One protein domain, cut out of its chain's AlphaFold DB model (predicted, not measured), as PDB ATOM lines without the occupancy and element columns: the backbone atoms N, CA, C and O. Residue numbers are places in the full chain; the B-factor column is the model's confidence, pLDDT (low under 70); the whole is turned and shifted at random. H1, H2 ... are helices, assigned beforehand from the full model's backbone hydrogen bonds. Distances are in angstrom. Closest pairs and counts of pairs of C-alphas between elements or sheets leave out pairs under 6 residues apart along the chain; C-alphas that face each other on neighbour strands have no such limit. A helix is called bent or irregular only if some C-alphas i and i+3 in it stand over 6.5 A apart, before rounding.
ATOM      1  N   ASP A  47     175.968 154.425 205.561       96.88
ATOM      2  CA  ASP A  47     177.047 153.527 205.984       96.88
ATOM      3  C   ASP A  47     177.263 153.611 207.504       96.88
ATOM      4  O   ASP A  47     177.199 152.616 208.222       96.88
ATOM      5  N   GLU A  48     177.473 154.819 208.038       97.00
ATOM      6  CA  GLU A  48     177.687 155.022 209.471       97.00
ATOM      7  C   GLU A  48     176.440 154.673 210.293       97.00
ATOM      8  O   GLU A  48     176.555 154.215 211.433       97.00
ATOM      9  N   ALA A  49     175.244 154.921 209.754       97.88
ATOM     10  CA  ALA A  49     173.986 154.545 210.389       97.88
ATOM     11  C   ALA A  49     173.844 153.020 210.478       97.88
ATOM     12  O   ALA A  49     173.543 152.507 211.557       97.88
ATOM     13  N   PHE A  50     174.161 152.305 209.397       98.50
ATOM     14  CA  PHE A  50     174.124 150.852 209.343       98.50
ATOM     15  C   PHE A  50     175.082 150.232 210.353       98.50
ATOM     16  O   PHE A  50     174.631 149.468 211.193       98.50
ATOM     17  N   TYR A  51     176.366 150.618 210.384       98.56
ATOM     18  CA  TYR A  51     177.318 150.056 211.361       98.56
ATOM     19  C   TYR A  51     176.866 150.257 212.812       98.56
ATOM     20  O   TYR A  51     177.051 149.380 213.660       98.56
ATOM     21  N   LYS A  52     176.268 151.415 213.114       98.31
ATOM     22  CA  LYS A  52     175.726 151.701 214.445       98.31
ATOM     23  C   LYS A  52     174.539 150.795 214.772       98.31
ATOM     24  O   LYS A  52     174.481 150.244 215.874       98.31
ATOM     25  N   ASP A  53     173.602 150.654 213.844       98.69
ATOM     26  CA  ASP A  53     172.415 149.823 214.030       98.69
ATOM     27  C   ASP A  53     172.765 148.335 214.065       98.69
ATOM     28  O   ASP A  53     172.256 147.626 214.920       98.69
ATOM     29  N   PHE A  54     173.701 147.890 213.230       98.75
ATOM     30  CA  PHE A  54     174.250 146.537 213.191       98.75
ATOM     31  C   PHE A  54     174.895 146.145 214.519       98.75
ATOM     32  O   PHE A  54     174.540 145.130 215.122       98.75
ATOM     33  N   LYS A  55     175.770 147.003 215.055       98.56
ATOM     34  CA  LYS A  55     176.346 146.791 216.387       98.56
ATOM     35  C   LYS A  55     175.258 146.715 217.463       98.56
ATOM     36  O   LYS A  55     175.311 145.847 218.330       98.56
ATOM     37  N   THR A  56     174.269 147.608 217.392       98.56
ATOM     38  CA  THR A  56     173.154 147.639 218.348       98.56
ATOM     39  C   THR A  56     172.298 146.373 218.253       98.56
ATOM     40  O   THR A  56     171.946 145.807 219.282       98.56
ATOM     41  N   ALA A  57     172.001 145.898 217.044       98.69
ATOM     42  CA  ALA A  57     171.227 144.689 216.786       98.69
ATOM     43  C   ALA A  57     171.871 143.464 217.445       98.69
ATOM     44  O   ALA A  57     171.212 142.771 218.222       98.69
ATOM     45  N   LEU A  58     173.174 143.261 217.218       98.44
ATOM     46  CA  LEU A  58     173.928 142.166 217.830       98.44
ATOM     47  C   LEU A  58     173.950 142.262 219.362       98.44
ATOM     48  O   LEU A  58     173.699 141.273 220.050       98.44
ATOM     49  N   GLU A  59     174.201 143.455 219.914       98.19
ATOM     50  CA  GLU A  59     174.185 143.666 221.367       98.19
ATOM     51  C   GLU A  59     172.815 143.369 221.983       98.19
ATOM     52  O   GLU A  59     172.746 142.741 223.038       98.19
ATOM     53  N   GLU A  60     171.724 143.808 221.353       98.38
ATOM     54  CA  GLU A  60     170.364 143.548 221.831       98.38
ATOM     55  C   GLU A  60     169.992 142.067 221.721       98.38
ATOM     56  O   GLU A  60     169.433 141.509 222.667       98.38
ATOM     57  N   ARG A  61     170.372 141.395 220.629       97.44
ATOM     58  CA  ARG A  61     170.158 139.953 220.466       97.44
ATOM     59  C   ARG A  61     170.928 139.144 221.512       97.44
ATOM     60  O   ARG A  61     170.353 138.248 222.124       97.44
ATOM     61  N   TRP A  62     172.180 139.489 221.814       96.69
ATOM     62  CA  TRP A  62     172.943 138.800 222.865       96.69
ATOM     63  C   TRP A  62     172.416 139.044 224.283       96.69
ATOM     64  O   TRP A  62     172.634 138.203 225.151       96.69
ATOM     65  N   LYS A  63     171.710 140.155 224.547       96.00
ATOM     66  CA  LYS A  63     171.072 140.405 225.858       96.00
ATOM     67  C   LYS A  63     169.905 139.465 226.140       96.00
ATOM     68  O   LYS A  63     169.607 139.220 227.307       96.00
ATOM     69  N   ILE A  64     169.232 138.992 225.095       94.31
ATOM     70  CA  ILE A  64     168.072 138.100 225.207       94.31
ATOM     71  C   ILE A  64     168.425 136.634 224.934       94.31
ATOM     72  O   ILE A  64     167.539 135.784 224.937       94.31
ATOM     73  N   GLU A  65     169.699 136.343 224.668       89.62
ATOM     74  CA  GLU A  65     170.189 134.998 224.390       89.62
ATOM     75  C   GLU A  65     170.044 134.104 225.632       89.62
ATOM     76  O   GLU A  65     170.473 134.446 226.735       89.62
ATOM     77  N   GLU A  66     169.424 132.942 225.448       86.06
ATOM     78  CA  GLU A  66     169.121 131.977 226.500       86.06
ATOM     79  C   GLU A  66     170.046 130.770 226.319       86.06
ATOM     80  O   GLU A  66     169.686 129.787 225.679       86.06
ATOM     81  N   ASN A  67     171.263 130.856 226.864       78.19
ATOM     82  CA  ASN A  67     172.348 129.895 226.595       78.19
ATOM     83  C   ASN A  67     172.032 128.425 226.947       78.19
ATOM     84  O   ASN A  67     172.663 127.527 226.397       78.19
ATOM     85  N   ASP A  68     171.090 128.183 227.865       83.12
ATOM     86  CA  ASP A  68     170.720 126.843 228.343       83.12
ATOM     87  C   ASP A  68     169.351 126.368 227.815       83.12
ATOM     88  O   ASP A  68     168.877 125.296 228.201       83.12
ATOM     89  N   ALA A  69     168.688 127.163 226.969       82.31
ATOM     90  CA  ALA A  69     167.389 126.809 226.412       82.31
ATOM     91  C   ALA A  69     167.538 125.907 225.178       82.31
ATOM     92  O   ALA A  69     168.445 126.073 224.362       82.31
ATOM     93  N   GLU A  70     166.619 124.954 225.026       89.38
ATOM     94  CA  GLU A  70     166.463 124.225 223.767       89.38
ATOM     95  C   GLU A  70     166.031 125.207 222.674       89.38
ATOM     96  O   GLU A  70     165.151 126.040 222.899       89.38
ATOM     97  N   LEU A  71     166.656 125.131 221.498       91.00
ATOM     98  CA  LEU A  71     166.277 125.979 220.376       91.00
ATOM     99  C   LEU A  71     164.870 125.591 219.906       91.00
ATOM    100  O   LEU A  71     164.645 124.454 219.504       91.00
ATOM    101  N   THR A  72     163.953 126.553 219.920       94.75
ATOM    102  CA  THR A  72     162.590 126.412 219.392       94.75
ATOM    103  C   THR A  72     162.330 127.455 218.314       94.75
ATOM    104  O   THR A  72     163.045 128.463 218.231       94.75
ATOM    105  N   THR A  73     161.265 127.265 217.528       96.31
ATOM    106  CA  THR A  73     160.814 128.284 216.561       96.31
ATOM    107  C   THR A  73     160.625 129.643 217.238       96.31
ATOM    108  O   THR A  73     161.041 130.668 216.700       96.31
ATOM    109  N   GLU A  74     160.013 129.666 218.428       96.38
ATOM    110  CA  GLU A  74     159.732 130.894 219.180       96.38
ATOM    111  C   GLU A  74     161.019 131.608 219.605       96.38
ATOM    112  O   GLU A  74     161.166 132.812 219.381       96.38
ATOM    113  N   ILE A  75     161.969 130.866 220.182       94.88
ATOM    114  CA  ILE A  75     163.235 131.429 220.664       94.88
ATOM    115  C   ILE A  75     164.044 131.992 219.499       94.88
ATOM    116  O   ILE A  75     164.485 133.141 219.569       94.88
ATOM    117  N   TYR A  76     164.193 131.216 218.423       95.62
ATOM    118  CA  TYR A  76     164.933 131.643 217.241       95.62
ATOM    119  C   TYR A  76     164.288 132.869 216.581       95.62
ATOM    120  O   TYR A  76     164.961 133.870 216.339       95.62
ATOM    121  N   THR A  77     162.965 132.840 216.372       97.06
ATOM    122  CA  THR A  77     162.229 133.966 215.772       97.06
ATOM    123  C   THR A  77     162.402 135.239 216.594       97.06
ATOM    124  O   THR A  77     162.609 136.307 216.029       97.06
ATOM    125  N   ARG A  78     162.392 135.141 217.929       97.69
ATOM    126  CA  ARG A  78     162.615 136.287 218.820       97.69
ATOM    127  C   ARG A  78     164.022 136.879 218.677       97.69
ATOM    128  O   ARG A  78     164.167 138.099 218.781       97.69
ATOM    129  N   TYR A  79     165.050 136.058 218.445       96.94
ATOM    130  CA  TYR A  79     166.406 136.551 218.171       96.94
ATOM    131  C   TYR A  79     166.448 137.321 216.858       96.94
ATOM    132  O   TYR A  79     166.872 138.476 216.848       96.94
ATOM    133  N   VAL A  80     165.916 136.728 215.791       97.94
ATOM    134  CA  VAL A  80     165.886 137.363 214.473       97.94
ATOM    135  C   VAL A  80     165.046 138.645 214.478       97.94
ATOM    136  O   VAL A  80     165.493 139.673 213.981       97.94
ATOM    137  N   ASP A  81     163.876 138.641 215.120       98.50
ATOM    138  CA  ASP A  81     163.034 139.835 215.273       98.50
ATOM    139  C   ASP A  81     163.743 140.965 216.023       98.50
ATOM    140  O   ASP A  81     163.538 142.145 215.723       98.50
ATOM    141  N   THR A  82     164.593 140.615 216.989       98.62
ATOM    142  CA  THR A  82     165.381 141.596 217.740       98.62
ATOM    143  C   THR A  82     166.411 142.275 216.849       98.62
ATOM    144  O   THR A  82     166.567 143.492 216.947       98.62
ATOM    145  N   GLU A  83     167.060 141.536 215.949       98.69
ATOM    146  CA  GLU A  83     168.010 142.109 214.994       98.69
ATOM    147  C   GLU A  83     167.292 142.913 213.893       98.69
ATOM    148  O   GLU A  83     167.594 144.092 213.670       98.69
ATOM    149  N   LEU A  84     166.251 142.340 213.276       98.62
ATOM    150  CA  LEU A  84     165.477 142.974 212.201       98.62
ATOM    151  C   LEU A  84     164.762 144.257 212.636       98.62
ATOM    152  O   LEU A  84     164.544 145.145 211.809       98.62
ATOM    153  N   LYS A  85     164.452 144.423 213.927       98.69
ATOM    154  CA  LYS A  85     163.950 145.693 214.480       98.69
ATOM    155  C   LYS A  85     164.854 146.884 214.133       98.69
ATOM    156  O   LYS A  85     164.355 147.997 213.967       98.69
ATOM    157  N   TYR A  86     166.164 146.664 214.056       98.75
ATOM    158  CA  TYR A  86     167.147 147.694 213.715       98.75
ATOM    159  C   TYR A  86     167.507 147.668 212.230       98.75
ATOM    160  O   TYR A  86     167.781 148.726 211.660       98.75
ATOM    161  N   LEU A  87     167.488 146.480 211.619       98.75
ATOM    162  CA  LEU A  87     168.117 146.243 210.323       98.75
ATOM    163  C   LEU A  87     167.162 146.172 209.128       98.75
ATOM    164  O   LEU A  87     167.571 146.527 208.031       98.75
ATOM    165  N   SER A  88     165.882 145.840 209.324       97.94
ATOM    166  CA  SER A  88     164.905 145.702 208.220       97.94
ATOM    167  C   SER A  88     164.765 146.947 207.336       97.94
ATOM    168  O   SER A  88     164.413 146.856 206.170       97.94
ATOM    169  N   LYS A  89     165.078 148.140 207.853       97.69
ATOM    170  CA  LYS A  89     165.063 149.382 207.061       97.69
ATOM    171  C   LYS A  89     166.164 149.467 205.991       97.69
ATOM    172  O   LYS A  89     166.118 150.399 205.188       97.69
ATOM    173  N   TYR A  90     167.145 148.564 206.030       97.81
ATOM    174  CA  TYR A  90     168.232 148.450 205.057       97.81
ATOM    175  C   TYR A  90     167.971 147.375 203.994       97.81
ATOM    176  O   TYR A  90     168.740 147.309 203.048       97.81
ATOM    177  N   GLU A  91     166.884 146.606 204.106       95.50
ATOM    178  CA  GLU A  91     166.453 145.651 203.076       95.50
ATOM    179  C   GLU A  91     166.197 146.381 201.747       95.50
ATOM    180  O   GLU A  91     165.503 147.412 201.702       95.50
ATOM    181  N   HIS A  92     166.774 145.859 200.669       95.44
ATOM    182  CA  HIS A  92     166.764 146.419 199.324       95.44
ATOM    183  C   HIS A  92     167.291 147.863 199.278       95.44
ATOM    184  O   HIS A  92     166.740 148.729 198.578       95.44
ATOM    185  N   LYS A  93     168.324 148.162 200.084       94.94
ATOM    186  CA  LYS A  93     168.980 149.485 200.139       94.94
ATOM    187  C   LYS A  93     170.428 149.493 199.688       94.94
ATOM    188  O   LYS A  93     171.001 150.579 199.731       94.94
ATOM    189  N   GLU A  94     170.981 148.380 199.221       95.19
ATOM    190  CA  GLU A  94     172.346 148.260 198.685       95.19
ATOM    191  C   GLU A  94     172.805 149.504 197.891       95.19
ATOM    192  O   GLU A  94     173.751 150.186 198.284       95.19
ATOM    193  N   ASP A  95     172.061 149.888 196.845       95.88
ATOM    194  CA  ASP A  95     172.374 151.027 195.959       95.88
ATOM    195  C   ASP A  95     172.337 152.410 196.639       95.88
ATOM    196  O   ASP A  95     172.740 153.422 196.060       95.88
ATOM    197  N   SER A  96     171.788 152.492 197.852       96.00
ATOM    198  CA  SER A  96     171.723 153.733 198.630       96.00
ATOM    199  C   SER A  96     172.986 153.975 199.453       96.00
ATOM    200  O   SER A  96     173.175 155.100 199.918       96.00
ATOM    201  N   PHE A  97     173.822 152.950 199.657       97.25
ATOM    202  CA  PHE A  97     175.069 153.066 200.406       97.25
ATOM    203  C   PHE A  97     176.123 153.863 199.642       97.25
ATOM    204  O   PHE A  97     176.223 153.805 198.419       97.25
ATOM    205  N   ASN A  98     176.934 154.626 200.377       96.50
ATOM    206  CA  ASN A  98     178.027 155.375 199.760       96.50
ATOM    207  C   ASN A  98     179.160 154.432 199.341       96.50
ATOM    208  O   ASN A  98     179.827 154.674 198.334       96.50
ATOM    209  N   ASN A  99     179.393 153.379 200.128       97.06
ATOM    210  CA  ASN A  99     180.259 152.269 199.768       97.06
ATOM    211  C   ASN A  99     179.407 151.065 199.351       97.06
ATOM    212  O   ASN A  99     178.706 150.483 200.178       97.06
ATOM    213  N   HIS A 100     179.525 150.679 198.084       96.75
ATOM    214  CA  HIS A 100     178.794 149.555 197.510       96.75
ATOM    215  C   HIS A 100     179.084 148.226 198.222       96.75
ATOM    216  O   HIS A 100     178.145 147.508 198.528       96.75
ATOM    217  N   GLU A 101     180.333 147.957 198.619       97.88
ATOM    218  CA  GLU A 101     180.694 146.726 199.346       97.88
ATOM    219  C   GLU A 101     180.046 146.667 200.745       97.88
ATOM    220  O   GLU A 101     179.795 145.590 201.280       97.88
ATOM    221  N   ILE A 102     179.768 147.828 201.361       98.31
ATOM    222  CA  ILE A 102     178.990 147.885 202.611       98.31
ATOM    223  C   ILE A 102     177.517 147.605 202.316       98.31
ATOM    224  O   ILE A 102     176.880 146.915 203.103       98.31
ATOM    225  N   GLY A 103     176.986 148.159 201.224       98.06
ATOM    226  CA  GLY A 103     175.607 147.936 200.805       98.06
ATOM    227  C   GLY A 103     175.316 146.472 200.498       98.06
ATOM    228  O   GLY A 103     174.325 145.958 200.999       98.06
ATOM    229  N   GLU A 104     176.200 145.808 199.756       98.12
ATOM    230  CA  GLU A 104     176.087 144.391 199.387       98.12
ATOM    231  C   GLU A 104     176.101 143.511 200.642       98.12
ATOM    232  O   GLU A 104     175.134 142.819 200.930       98.12
ATOM    233  N   ALA A 105     177.121 143.654 201.497       98.38
ATOM    234  CA  ALA A 105     177.188 142.878 202.735       98.38
ATOM    235  C   ALA A 105     176.050 143.207 203.727       98.38
ATOM    236  O   ALA A 105     175.704 142.387 204.577       98.38
ATOM    237  N   ALA A 106     175.479 144.416 203.677       98.50
ATOM    238  CA  ALA A 106     174.300 144.758 204.467       98.50
ATOM    239  C   ALA A 106     173.039 144.057 203.946       98.50
ATOM    240  O   ALA A 106     172.245 143.598 204.767       98.50
ATOM    241  N   GLU A 107     172.871 143.977 202.625       98.06
ATOM    242  CA  GLU A 107     171.783 143.244 201.975       98.06
ATOM    243  C   GLU A 107     171.883 141.752 202.308       98.06
ATOM    244  O   GLU A 107     170.961 141.237 202.940       98.06
ATOM    245  N   ASP A 108     173.039 141.125 202.044       97.75
ATOM    246  CA  ASP A 108     173.321 139.707 202.334       97.75
ATOM    247  C   ASP A 108     172.923 139.349 203.780       97.75
ATOM    248  O   ASP A 108     172.195 138.390 204.048       97.75
ATOM    249  N   TYR A 109     173.347 140.171 204.750       98.50
ATOM    250  CA  TYR A 109     173.040 139.935 206.160       98.50
ATOM    251  C   TYR A 109     171.540 140.032 206.470       98.50
ATOM    252  O   TYR A 109     171.009 139.252 207.265       98.50
ATOM    253  N   VAL A 110     170.854 141.033 205.910       98.50
ATOM    254  CA  VAL A 110     169.429 141.270 206.182       98.50
ATOM    255  C   VAL A 110     168.563 140.214 205.504       98.50
ATOM    256  O   VAL A 110     167.634 139.718 206.148       98.50
ATOM    257  N   GLU A 111     168.878 139.833 204.267       97.50
ATOM    258  CA  GLU A 111     168.189 138.761 203.546       97.50
ATOM    259  C   GLU A 111     168.346 137.424 204.281       97.50
ATOM    260  O   GLU A 111     167.331 136.806 204.613       97.50
ATOM    261  N   ALA A 112     169.562 137.053 204.700       97.56
ATOM    262  CA  ALA A 112     169.805 135.833 205.479       97.56
ATOM    263  C   ALA A 112     168.975 135.784 206.780       97.56
ATOM    264  O   ALA A 112     168.415 134.746 207.147       97.56
ATOM    265  N   LEU A 113     168.824 136.914 207.488       98.12
ATOM    266  CA  LEU A 113     167.938 136.991 208.657       98.12
ATOM    267  C   LEU A 113     166.469 136.747 208.277       98.12
ATOM    268  O   LEU A 113     165.755 136.020 208.977       98.12
ATOM    269  N   VAL A 114     165.992 137.359 207.193       97.25
ATOM    270  CA  VAL A 114     164.613 137.189 206.719       97.25
ATOM    271  C   VAL A 114     164.352 135.734 206.320       97.25
ATOM    272  O   VAL A 114     163.338 135.169 206.745       97.25
ATOM    273  N   GLU A 115     165.260 135.105 205.581       95.56
ATOM    274  CA  GLU A 115     165.173 133.699 205.170       95.56
ATOM    275  C   GLU A 115     165.206 132.751 206.368       95.56
ATOM    276  O   GLU A 115     164.306 131.920 206.533       95.56
ATOM    277  N   GLY A 116     166.150 132.961 207.291       95.19
ATOM    278  CA  GLY A 116     166.230 132.218 208.545       95.19
ATOM    279  C   GLY A 116     164.920 132.253 209.326       95.19
ATOM    280  O   GLY A 116     164.422 131.223 209.797       95.19
ATOM    281  N   LYS A 117     164.281 133.425 209.403       96.12
ATOM    282  CA  LYS A 117     162.959 133.561 210.025       96.12
ATOM    283  C   LYS A 117     161.872 132.788 209.277       96.12
ATOM    284  O   LYS A 117     161.008 132.192 209.922       96.12
ATOM    285  N   GLN A 118     161.883 132.789 207.946       95.81
ATOM    286  CA  GLN A 118     160.899 132.058 207.142       95.81
ATOM    287  C   GLN A 118     161.004 130.542 207.334       95.81
ATOM    288  O   GLN A 118     159.973 129.869 207.360       95.81
ATOM    289  N   MET A 119     162.212 130.007 207.528       95.00
ATOM    290  CA  MET A 119     162.435 128.577 207.775       95.00
ATOM    291  C   MET A 119     162.326 128.167 209.251       95.00
ATOM    292  O   MET A 119     162.261 126.974 209.543       95.00
ATOM    293  N   ALA A 120     162.232 129.118 210.189       95.75
ATOM    294  CA  ALA A 120     162.228 128.856 211.633       95.75
ATOM    295  C   ALA A 120     161.183 127.816 212.081       95.75
ATOM    296  O   ALA A 120     161.434 127.069 213.021       95.75
ATOM    297  N   TYR A 121     160.038 127.711 211.390       95.25
ATOM    298  CA  TYR A 121     159.001 126.708 211.686       95.25
ATOM    299  C   TYR A 121     159.499 125.256 211.588       95.25
ATOM    300  O   TYR A 121     158.850 124.342 212.108       95.25
ATOM    301  N   LEU A 122     160.607 125.016 210.880       96.25
ATOM    302  CA  LEU A 122     161.224 123.702 210.773       96.25
ATOM    303  C   LEU A 122     161.931 123.291 212.065       96.25
ATOM    304  O   LEU A 122     162.062 122.094 212.279       96.25
ATOM    305  N   ILE A 123     162.307 124.213 212.955       95.56
ATOM    306  CA  ILE A 123     162.990 123.874 214.215       95.56
ATOM    307  C   ILE A 123     162.159 122.871 215.025       95.56
ATOM    308  O   ILE A 123     162.656 121.806 215.392       95.56
ATOM    309  N   ASP A 124     160.868 123.155 215.215       96.00
ATOM    310  CA  ASP A 124     159.978 122.282 215.995       96.00
ATOM    311  C   ASP A 124     159.392 121.123 215.163       96.00
ATOM    312  O   ASP A 124     158.857 120.159 215.715       96.00
ATOM    313  N   LYS A 125     159.440 121.216 213.826       96.56
ATOM    314  CA  LYS A 125     158.796 120.260 212.908       96.56
ATOM    315  C   LYS A 125     159.752 119.194 212.373       96.56
ATOM    316  O   LYS A 125     159.366 118.032 212.264       96.56
ATOM    317  N   ASP A 126     160.948 119.604 211.977       96.56
ATOM    318  CA  ASP A 126     162.003 118.792 211.379       96.56
ATOM    319  C   ASP A 126     163.363 119.491 211.559       96.56
ATOM    320  O   ASP A 126     163.899 120.121 210.645       96.56
ATOM    321  N   TYR A 127     163.925 119.377 212.765       92.50
ATOM    322  CA  TYR A 127     165.192 120.019 213.121       92.50
ATOM    323  C   TYR A 127     166.359 119.601 212.215       92.50
ATOM    324  O   TYR A 127     167.258 120.394 211.963       92.50
ATOM    325  N   THR A 128     166.361 118.359 211.713       94.38
ATOM    326  CA  THR A 128     167.437 117.895 210.821       94.38
ATOM    327  C   THR A 128     167.396 118.657 209.509       94.38
ATOM    328  O   THR A 128     168.437 119.109 209.039       94.38
ATOM    329  N   LYS A 129     166.194 118.831 208.954       93.94
ATOM    330  CA  LYS A 129     166.003 119.641 207.761       93.94
ATOM    331  C   LYS A 129     166.352 121.107 208.021       93.94
ATOM    332  O   LYS A 129     167.098 121.682 207.238       93.94
ATOM    333  N   TRP A 130     165.871 121.676 209.131       94.44
ATOM    334  CA  TRP A 130     166.202 123.054 209.505       94.44
ATOM    335  C   TRP A 130     167.712 123.266 209.598       94.44
ATOM    336  O   TRP A 130     168.216 124.209 209.017       94.44
ATOM    337  N   HIS A 131     168.439 122.388 210.291       90.75
ATOM    338  CA  HIS A 131     169.877 122.550 210.488       90.75
ATOM    339  C   HIS A 131     170.666 122.489 209.174       90.75
ATOM    340  O   HIS A 131     171.654 123.197 209.046       90.75
ATOM    341  N   GLN A 132     170.229 121.668 208.214       90.44
ATOM    342  CA  GLN A 132     170.848 121.597 206.888       90.44
ATOM    343  C   GLN A 132     170.625 122.881 206.088       90.44
ATOM    344  O   GLN A 132     171.588 123.446 205.596       90.44
ATOM    345  N   GLU A 133     169.376 123.349 205.991       90.56
ATOM    346  CA  GLU A 133     169.050 124.575 205.242       90.56
ATOM    347  C   GLU A 133     169.640 125.818 205.931       90.56
ATOM    348  O   GLU A 133     170.195 126.688 205.275       90.56
ATOM    349  N   TYR A 134     169.608 125.870 207.264       90.75
ATOM    350  CA  TYR A 134     170.148 126.984 208.042       90.75
ATOM    351  C   TYR A 134     171.666 127.132 207.908       90.75
ATOM    352  O   TYR A 134     172.147 128.261 207.881       90.75
ATOM    353  N   GLU A 135     172.430 126.035 207.890       85.88
ATOM    354  CA  GLU A 135     173.893 126.136 207.804       85.88
ATOM    355  C   GLU A 135     174.317 126.793 206.485       85.88
ATOM    356  O   GLU A 135     175.090 127.748 206.520       85.88
ATOM    357  N   ASP A 136     173.743 126.329 205.371       80.19
ATOM    358  CA  ASP A 136     174.114 126.754 204.020       80.19
ATOM    359  C   ASP A 136     173.484 128.115 203.646       80.19
ATOM    360  O   ASP A 136     174.168 128.984 203.122       80.19
ATOM    361  N   GLU A 137     172.191 128.334 203.922       83.00
ATOM    362  CA  GLU A 137     171.464 129.524 203.428       83.00
ATOM    363  C   GLU A 137     171.511 130.713 204.401       83.00
ATOM    364  O   GLU A 137     171.292 131.855 204.014       83.00
ATOM    365  N   VAL A 138     171.763 130.475 205.692       92.50
ATOM    366  CA  VAL A 138     171.624 131.524 206.717       92.50
ATOM    367  C   VAL A 138     172.921 131.756 207.467       92.50
ATOM    368  O   VAL A 138     173.344 132.898 207.649       92.50
ATOM    369  N   PHE A 139     173.544 130.696 207.976       94.25
ATOM    370  CA  PHE A 139     174.719 130.830 208.824       94.25
ATOM    371  C   PHE A 139     175.958 131.217 208.022       94.25
ATOM    372  O   PHE A 139     176.668 132.137 208.428       94.25
ATOM    373  N   GLU A 140     176.193 130.551 206.894       94.19
ATOM    374  CA  GLU A 140     177.254 130.889 205.947       94.19
ATOM    375  C   GLU A 140     177.121 132.349 205.488       94.19
ATOM    376  O   GLU A 140     177.923 133.183 205.916       94.19
ATOM    377  N   GLU A 141     176.033 132.694 204.794       95.19
ATOM    378  CA  GLU A 141     175.768 134.043 204.261       95.19
ATOM    379  C   GLU A 141     175.894 135.149 205.324       95.19
ATOM    380  O   GLU A 141     176.641 136.124 205.174       95.19
ATOM    381  N   SER A 142     175.234 134.984 206.478       97.38
ATOM    382  CA  SER A 142     175.285 136.006 207.530       97.38
ATOM    383  C   SER A 142     176.680 136.157 208.147       97.38
ATOM    384  O   SER A 142     177.080 137.271 208.501       97.38
ATOM    385  N   THR A 143     177.454 135.076 208.291       97.94
ATOM    386  CA  THR A 143     178.809 135.174 208.854       97.94
ATOM    387  C   THR A 143     179.818 135.708 207.846       97.94
ATOM    388  O   THR A 143     180.702 136.476 208.243       97.94
ATOM    389  N   GLU A 144     179.670 135.402 206.559       97.50
ATOM    390  CA  GLU A 144     180.452 136.026 205.492       97.50
ATOM    391  C   GLU A 144     180.202 137.528 205.406       97.50
ATOM    392  O   GLU A 144     181.159 138.308 205.413       97.50
ATOM    393  N   ALA A 145     178.939 137.953 205.433       98.12
ATOM    394  CA  ALA A 145     178.578 139.364 205.491       98.12
ATOM    395  C   ALA A 145     179.238 140.067 206.693       98.12
ATOM    396  O   ALA A 145     179.859 141.125 206.553       98.12
ATOM    397  N   ILE A 146     179.211 139.443 207.880       98.62
ATOM    398  CA  ILE A 146     179.918 139.938 209.075       98.62
ATOM    399  C   ILE A 146     181.421 140.087 208.826       98.62
ATOM    400  O   ILE A 146     182.031 141.083 209.238       98.62
ATOM    401  N   TYR A 147     182.036 139.087 208.196       98.50
ATOM    402  CA  TYR A 147     183.455 139.102 207.872       98.50
ATOM    403  C   TYR A 147     183.797 140.243 206.902       98.50
ATOM    404  O   TYR A 147     184.685 141.041 207.228       98.50
ATOM    405  N   LYS A 148     183.054 140.383 205.791       98.25
ATOM    406  CA  LYS A 148     183.193 141.464 204.795       98.25
ATOM    407  C   LYS A 148     183.088 142.839 205.465       98.25
ATOM    408  O   LYS A 148     184.014 143.650 205.377       98.25
ATOM    409  N   LEU A 149     182.028 143.075 206.245       98.62
ATOM    410  CA  LEU A 149     181.826 144.325 206.989       98.62
ATOM    411  C   LEU A 149     183.006 144.627 207.923       98.62
ATOM    412  O   LEU A 149     183.574 145.721 207.913       98.62
ATOM    413  N   ASN A 150     183.447 143.641 208.705       98.44
ATOM    414  CA  ASN A 150     184.567 143.824 209.622       98.44
ATOM    415  C   ASN A 150     185.920 144.029 208.912       98.44
ATOM    416  O   ASN A 150     186.828 144.609 209.515       98.44
ATOM    417  N   ALA A 151     186.085 143.533 207.683       98.06
ATOM    418  CA  ALA A 151     187.272 143.760 206.862       98.06
ATOM    419  C   ALA A 151     187.310 145.192 206.299       98.06
ATOM    420  O   ALA A 151     188.370 145.820 206.320       98.06
ATOM    421  N   ILE A 152     186.159 145.730 205.881       97.69
ATOM    422  CA  ILE A 152     186.022 147.109 205.386       97.69
ATOM    423  C   ILE A 152     186.224 148.115 206.524       97.69
ATOM    424  O   ILE A 152     187.021 149.052 206.419       97.69
ATOM    425  N   LYS A 153     185.511 147.926 207.640       96.56
ATOM    426  CA  LYS A 153     185.614 148.780 208.824       96.56
ATOM    427  C   LYS A 153     185.568 147.929 210.081       96.56
ATOM    428  O   LYS A 153     184.543 147.353 210.432       96.56
ATOM    429  N   LYS A 154     186.689 147.915 210.809       97.62
ATOM    430  CA  LYS A 154     186.835 147.107 212.023       97.62
ATOM    431  C   LYS A 154     185.725 147.412 213.034       97.62
ATOM    432  O   LYS A 154     185.587 148.550 213.485       97.62
ATOM    433  N   ILE A 155     184.992 146.374 213.430       98.19
ATOM    434  CA  ILE A 155     183.923 146.455 214.427       98.19
ATOM    435  C   ILE A 155     184.472 145.994 215.777       98.19
ATOM    436  O   ILE A 155     185.150 144.967 215.878       98.19
ATOM    437  N   THR A 156     184.192 146.769 216.824       97.75
ATOM    438  CA  THR A 156     184.588 146.450 218.199       97.75
ATOM    439  C   THR A 156     183.444 146.674 219.184       97.75
ATOM    440  O   THR A 156     182.636 147.601 219.049       97.75
ATOM    441  N   PHE A 157     183.394 145.829 220.208       97.50
ATOM    442  CA  PHE A 157     182.431 145.853 221.302       97.50
ATOM    443  C   PHE A 157     183.164 146.153 222.609       97.50
ATOM    444  O   PHE A 157     184.241 145.622 222.868       97.50
ATOM    445  N   GLU A 158     182.585 147.018 223.443       95.62
ATOM    446  CA  GLU A 158     183.200 147.396 224.726       95.62
ATOM    447  C   GLU A 158     183.165 146.241 225.733       95.62
ATOM    448  O   GLU A 158     184.060 146.093 226.564       95.62
ATOM    449  N   ASN A 159     182.126 145.408 225.655       95.50
ATOM    450  CA  ASN A 159     181.997 144.213 226.467       95.50
ATOM    451  C   ASN A 159     182.864 143.080 225.882       95.50
ATOM    452  O   ASN A 159     182.690 142.690 224.729       95.50
ATOM    453  N   GLU A 160     183.770 142.527 226.694       97.31
ATOM    454  CA  GLU A 160     184.714 141.479 226.274       97.31
ATOM    455  C   GLU A 160     184.015 140.183 225.824       97.31
ATOM    456  O   GLU A 160     184.482 139.508 224.908       97.31
ATOM    457  N   GLU A 161     182.893 139.819 226.446       96.19
ATOM    458  CA  GLU A 161     182.113 138.646 226.047       96.19
ATOM    459  C   GLU A 161     181.475 138.856 224.670       96.19
ATOM    460  O   GLU A 161     181.588 137.985 223.807       96.19
ATOM    461  N   ASN A 162     180.900 140.034 224.431       97.19
ATOM    462  CA  ASN A 162     180.356 140.417 223.130       97.19
ATOM    463  C   ASN A 162     181.452 140.462 222.061       97.19
ATOM    464  O   ASN A 162     181.254 139.938 220.969       97.19
ATOM    465  N   GLN A 163     182.634 140.997 222.384       98.44
ATOM    466  CA  GLN A 163     183.774 140.966 221.465       98.44
ATOM    467  C   GLN A 163     184.158 139.523 221.113       98.44
ATOM    468  O   GLN A 163     184.326 139.209 219.941       98.44
ATOM    469  N   LYS A 164     184.214 138.610 222.093       98.00
ATOM    470  CA  LYS A 164     184.487 137.184 221.835       98.00
ATOM    471  C   LYS A 164     183.399 136.514 221.001       98.00
ATOM    472  O   LYS A 164     183.722 135.626 220.216       98.00
ATOM    473  N   LYS A 165     182.123 136.858 221.207       97.06
ATOM    474  CA  LYS A 165     181.011 136.364 220.377       97.06
ATOM    475  C   LYS A 165     181.190 136.845 218.938       97.06
ATOM    476  O   LYS A 165     181.182 136.022 218.030       97.06
ATOM    477  N   PHE A 166     181.458 138.135 218.754       98.44
ATOM    478  CA  PHE A 166     181.699 138.737 217.449       98.44
ATOM    479  C   PHE A 166     182.908 138.139 216.722       98.44
ATOM    480  O   PHE A 166     182.789 137.726 215.574       98.44
ATOM    481  N   ASP A 167     184.056 138.023 217.394       98.44
ATOM    482  CA  ASP A 167     185.281 137.481 216.798       98.44
ATOM    483  C   ASP A 167     185.091 136.036 216.311       98.44
ATOM    484  O   ASP A 167     185.690 135.636 215.314       98.44
ATOM    485  N   ARG A 168     184.233 135.248 216.980       97.88
ATOM    486  CA  ARG A 168     183.861 133.909 216.498       97.88
ATOM    487  C   ARG A 168     183.049 133.968 215.208       97.88
ATOM    488  O   ARG A 168     183.346 133.191 214.312       97.88
ATOM    489  N   LEU A 169     182.073 134.872 215.107       97.88
ATOM    490  CA  LEU A 169     181.281 135.054 213.883       97.88
ATOM    491  C   LEU A 169     182.168 135.485 212.710       97.88
ATOM    492  O   LEU A 169     182.105 134.881 211.648       97.88
ATOM    493  N   VAL A 170     183.075 136.442 212.936       98.31
ATOM    494  CA  VAL A 170     184.066 136.868 211.930       98.31
ATOM    495  C   VAL A 170     184.939 135.696 211.477       98.31
ATOM    496  O   VAL A 170     185.219 135.570 210.291       98.31
ATOM    497  N   LYS A 171     185.375 134.833 212.406       97.94
ATOM    498  CA  LYS A 171     186.191 133.658 212.077       97.94
ATOM    499  C   LYS A 171     185.429 132.638 211.230       97.94
ATOM    500  O   LYS A 171     186.034 132.060 210.339       97.94
ATOM    501  N   TYR A 172     184.140 132.421 211.499       95.56
ATOM    502  CA  TYR A 172     183.311 131.555 210.657       95.56
ATOM    503  C   TYR A 172     183.193 132.115 209.237       95.56
ATOM    504  O   TYR A 172     183.514 131.396 208.299       95.56
ATOM    505  N   GLY A 173     182.883 133.404 209.079       96.56
ATOM    506  CA  GLY A 173     182.829 134.032 207.753       96.56
ATOM    507  C   GLY A 173     184.160 133.996 206.996       96.56
ATOM    508  O   GLY A 173     184.199 133.775 205.791       96.56
ATOM    509  N   GLU A 174     185.288 134.143 207.696       96.81
ATOM    510  CA  GLU A 174     186.616 133.981 207.086       96.81
ATOM    511  C   GLU A 174     186.878 132.534 206.616       96.81
ATOM    512  O   GLU A 174     187.659 132.299 205.696       96.81
ATOM    513  N   GLU A 175     186.299 131.539 207.287       95.12
ATOM    514  CA  GLU A 175     186.436 130.131 206.905       95.12
ATOM    515  C   GLU A 175     185.522 129.755 205.738       95.12
ATOM    516  O   GLU A 175     185.936 128.934 204.919       95.12
ATOM    517  N   TYR A 176     184.323 130.339 205.668       91.31
ATOM    518  CA  TYR A 176     183.378 130.165 204.565       91.31
ATOM    519  C   TYR A 176     183.874 130.832 203.279       91.31
ATOM    520  O   TYR A 176     184.100 130.122 202.302       91.31
ATOM    521  N   SER A 177     184.308 132.095 203.351       88.75
ATOM    522  CA  SER A 177     184.789 132.853 202.177       88.75
ATOM    523  C   SER A 177     185.994 132.245 201.448       88.75
ATOM    524  O   SER A 177     186.322 132.647 200.339       88.75
ATOM    525  N   LYS A 178     186.686 131.276 202.059       88.69
ATOM    526  CA  LYS A 178     187.809 130.537 201.453       88.69
ATOM    527  C   LYS A 178     187.399 129.234 200.768       88.69
ATOM    528  O   LYS A 178     188.269 128.559 200.222       88.69
TER     529      LYS A 178
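Overview. This is residues 47 to 178 of the 181 residues of an uncharacterized protein of Catenibacterium sp. CAG:290 (UniProt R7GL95). What shape do these atoms make? H1, H2, H3 and H5 run up and down in succession, each packed along the one before, and H6 crosses H5 and slants back toward H1. What makes it? The printed part has 132 residues with six named helices, H1 to H6 in order, and no named strand: all helix. How large is it? It is compact, with a radius of gyration of the C-alphas of 14.3 A and spans of 42, 32 and 31 A.

Arrangement. How do the first helices stand? H1, residues 47 to 63, and H2, residues 73 to 90, touch as a helical hairpin; their closest C-alphas, of Ala 57 and Glu 83, are 4.5 A apart. With H3, residues 100 to 119, they form an up-and-down bundle, helices each running against the one before. What follows? H5, residues 127 to 152, touches H3 at a shallow tilt of 18 degrees, opposite ways; the closest C-alphas, of Ala 105 and Ala 145, are 4.7 A apart. H4, residues 122 to 125, touches H5 only at the corner; H6, residues 160 to 176, touches residues 140 to 150 of H5, about perpendicular at 78 degrees, closest at C-alphas 144 and 173, 3.8 A. Are the backbones regular? Every O i to N i+4 pair is within hydrogen-bond range in H1, H3 and H6, 11 of 14 in H2 and 18 of 22 in H5; H4 is too short for one.

Along the chain. Where are the ends? H1 begins at C-alpha 47 (177.047, 153.527, 205.984); H6 ends at C-alpha 176 (183.378, 130.165, 204.565). How long are they? H1 is 24.6 A, H2 24.4 A, H3 28.5 A, H5 35.0 A and H6 24.5 A. Is any irregular? H2 is: C-alphas 86 and 89 are 7.2 A apart.

Size, cuts and confidence. How far does it reach? The two C-alphas farthest apart, of Asn 98 and Lys 125, are 42.1 A apart. Is it unbroken and confident? The printed part has no cut and no long link, and no printed residue is under 70 in pLDDT.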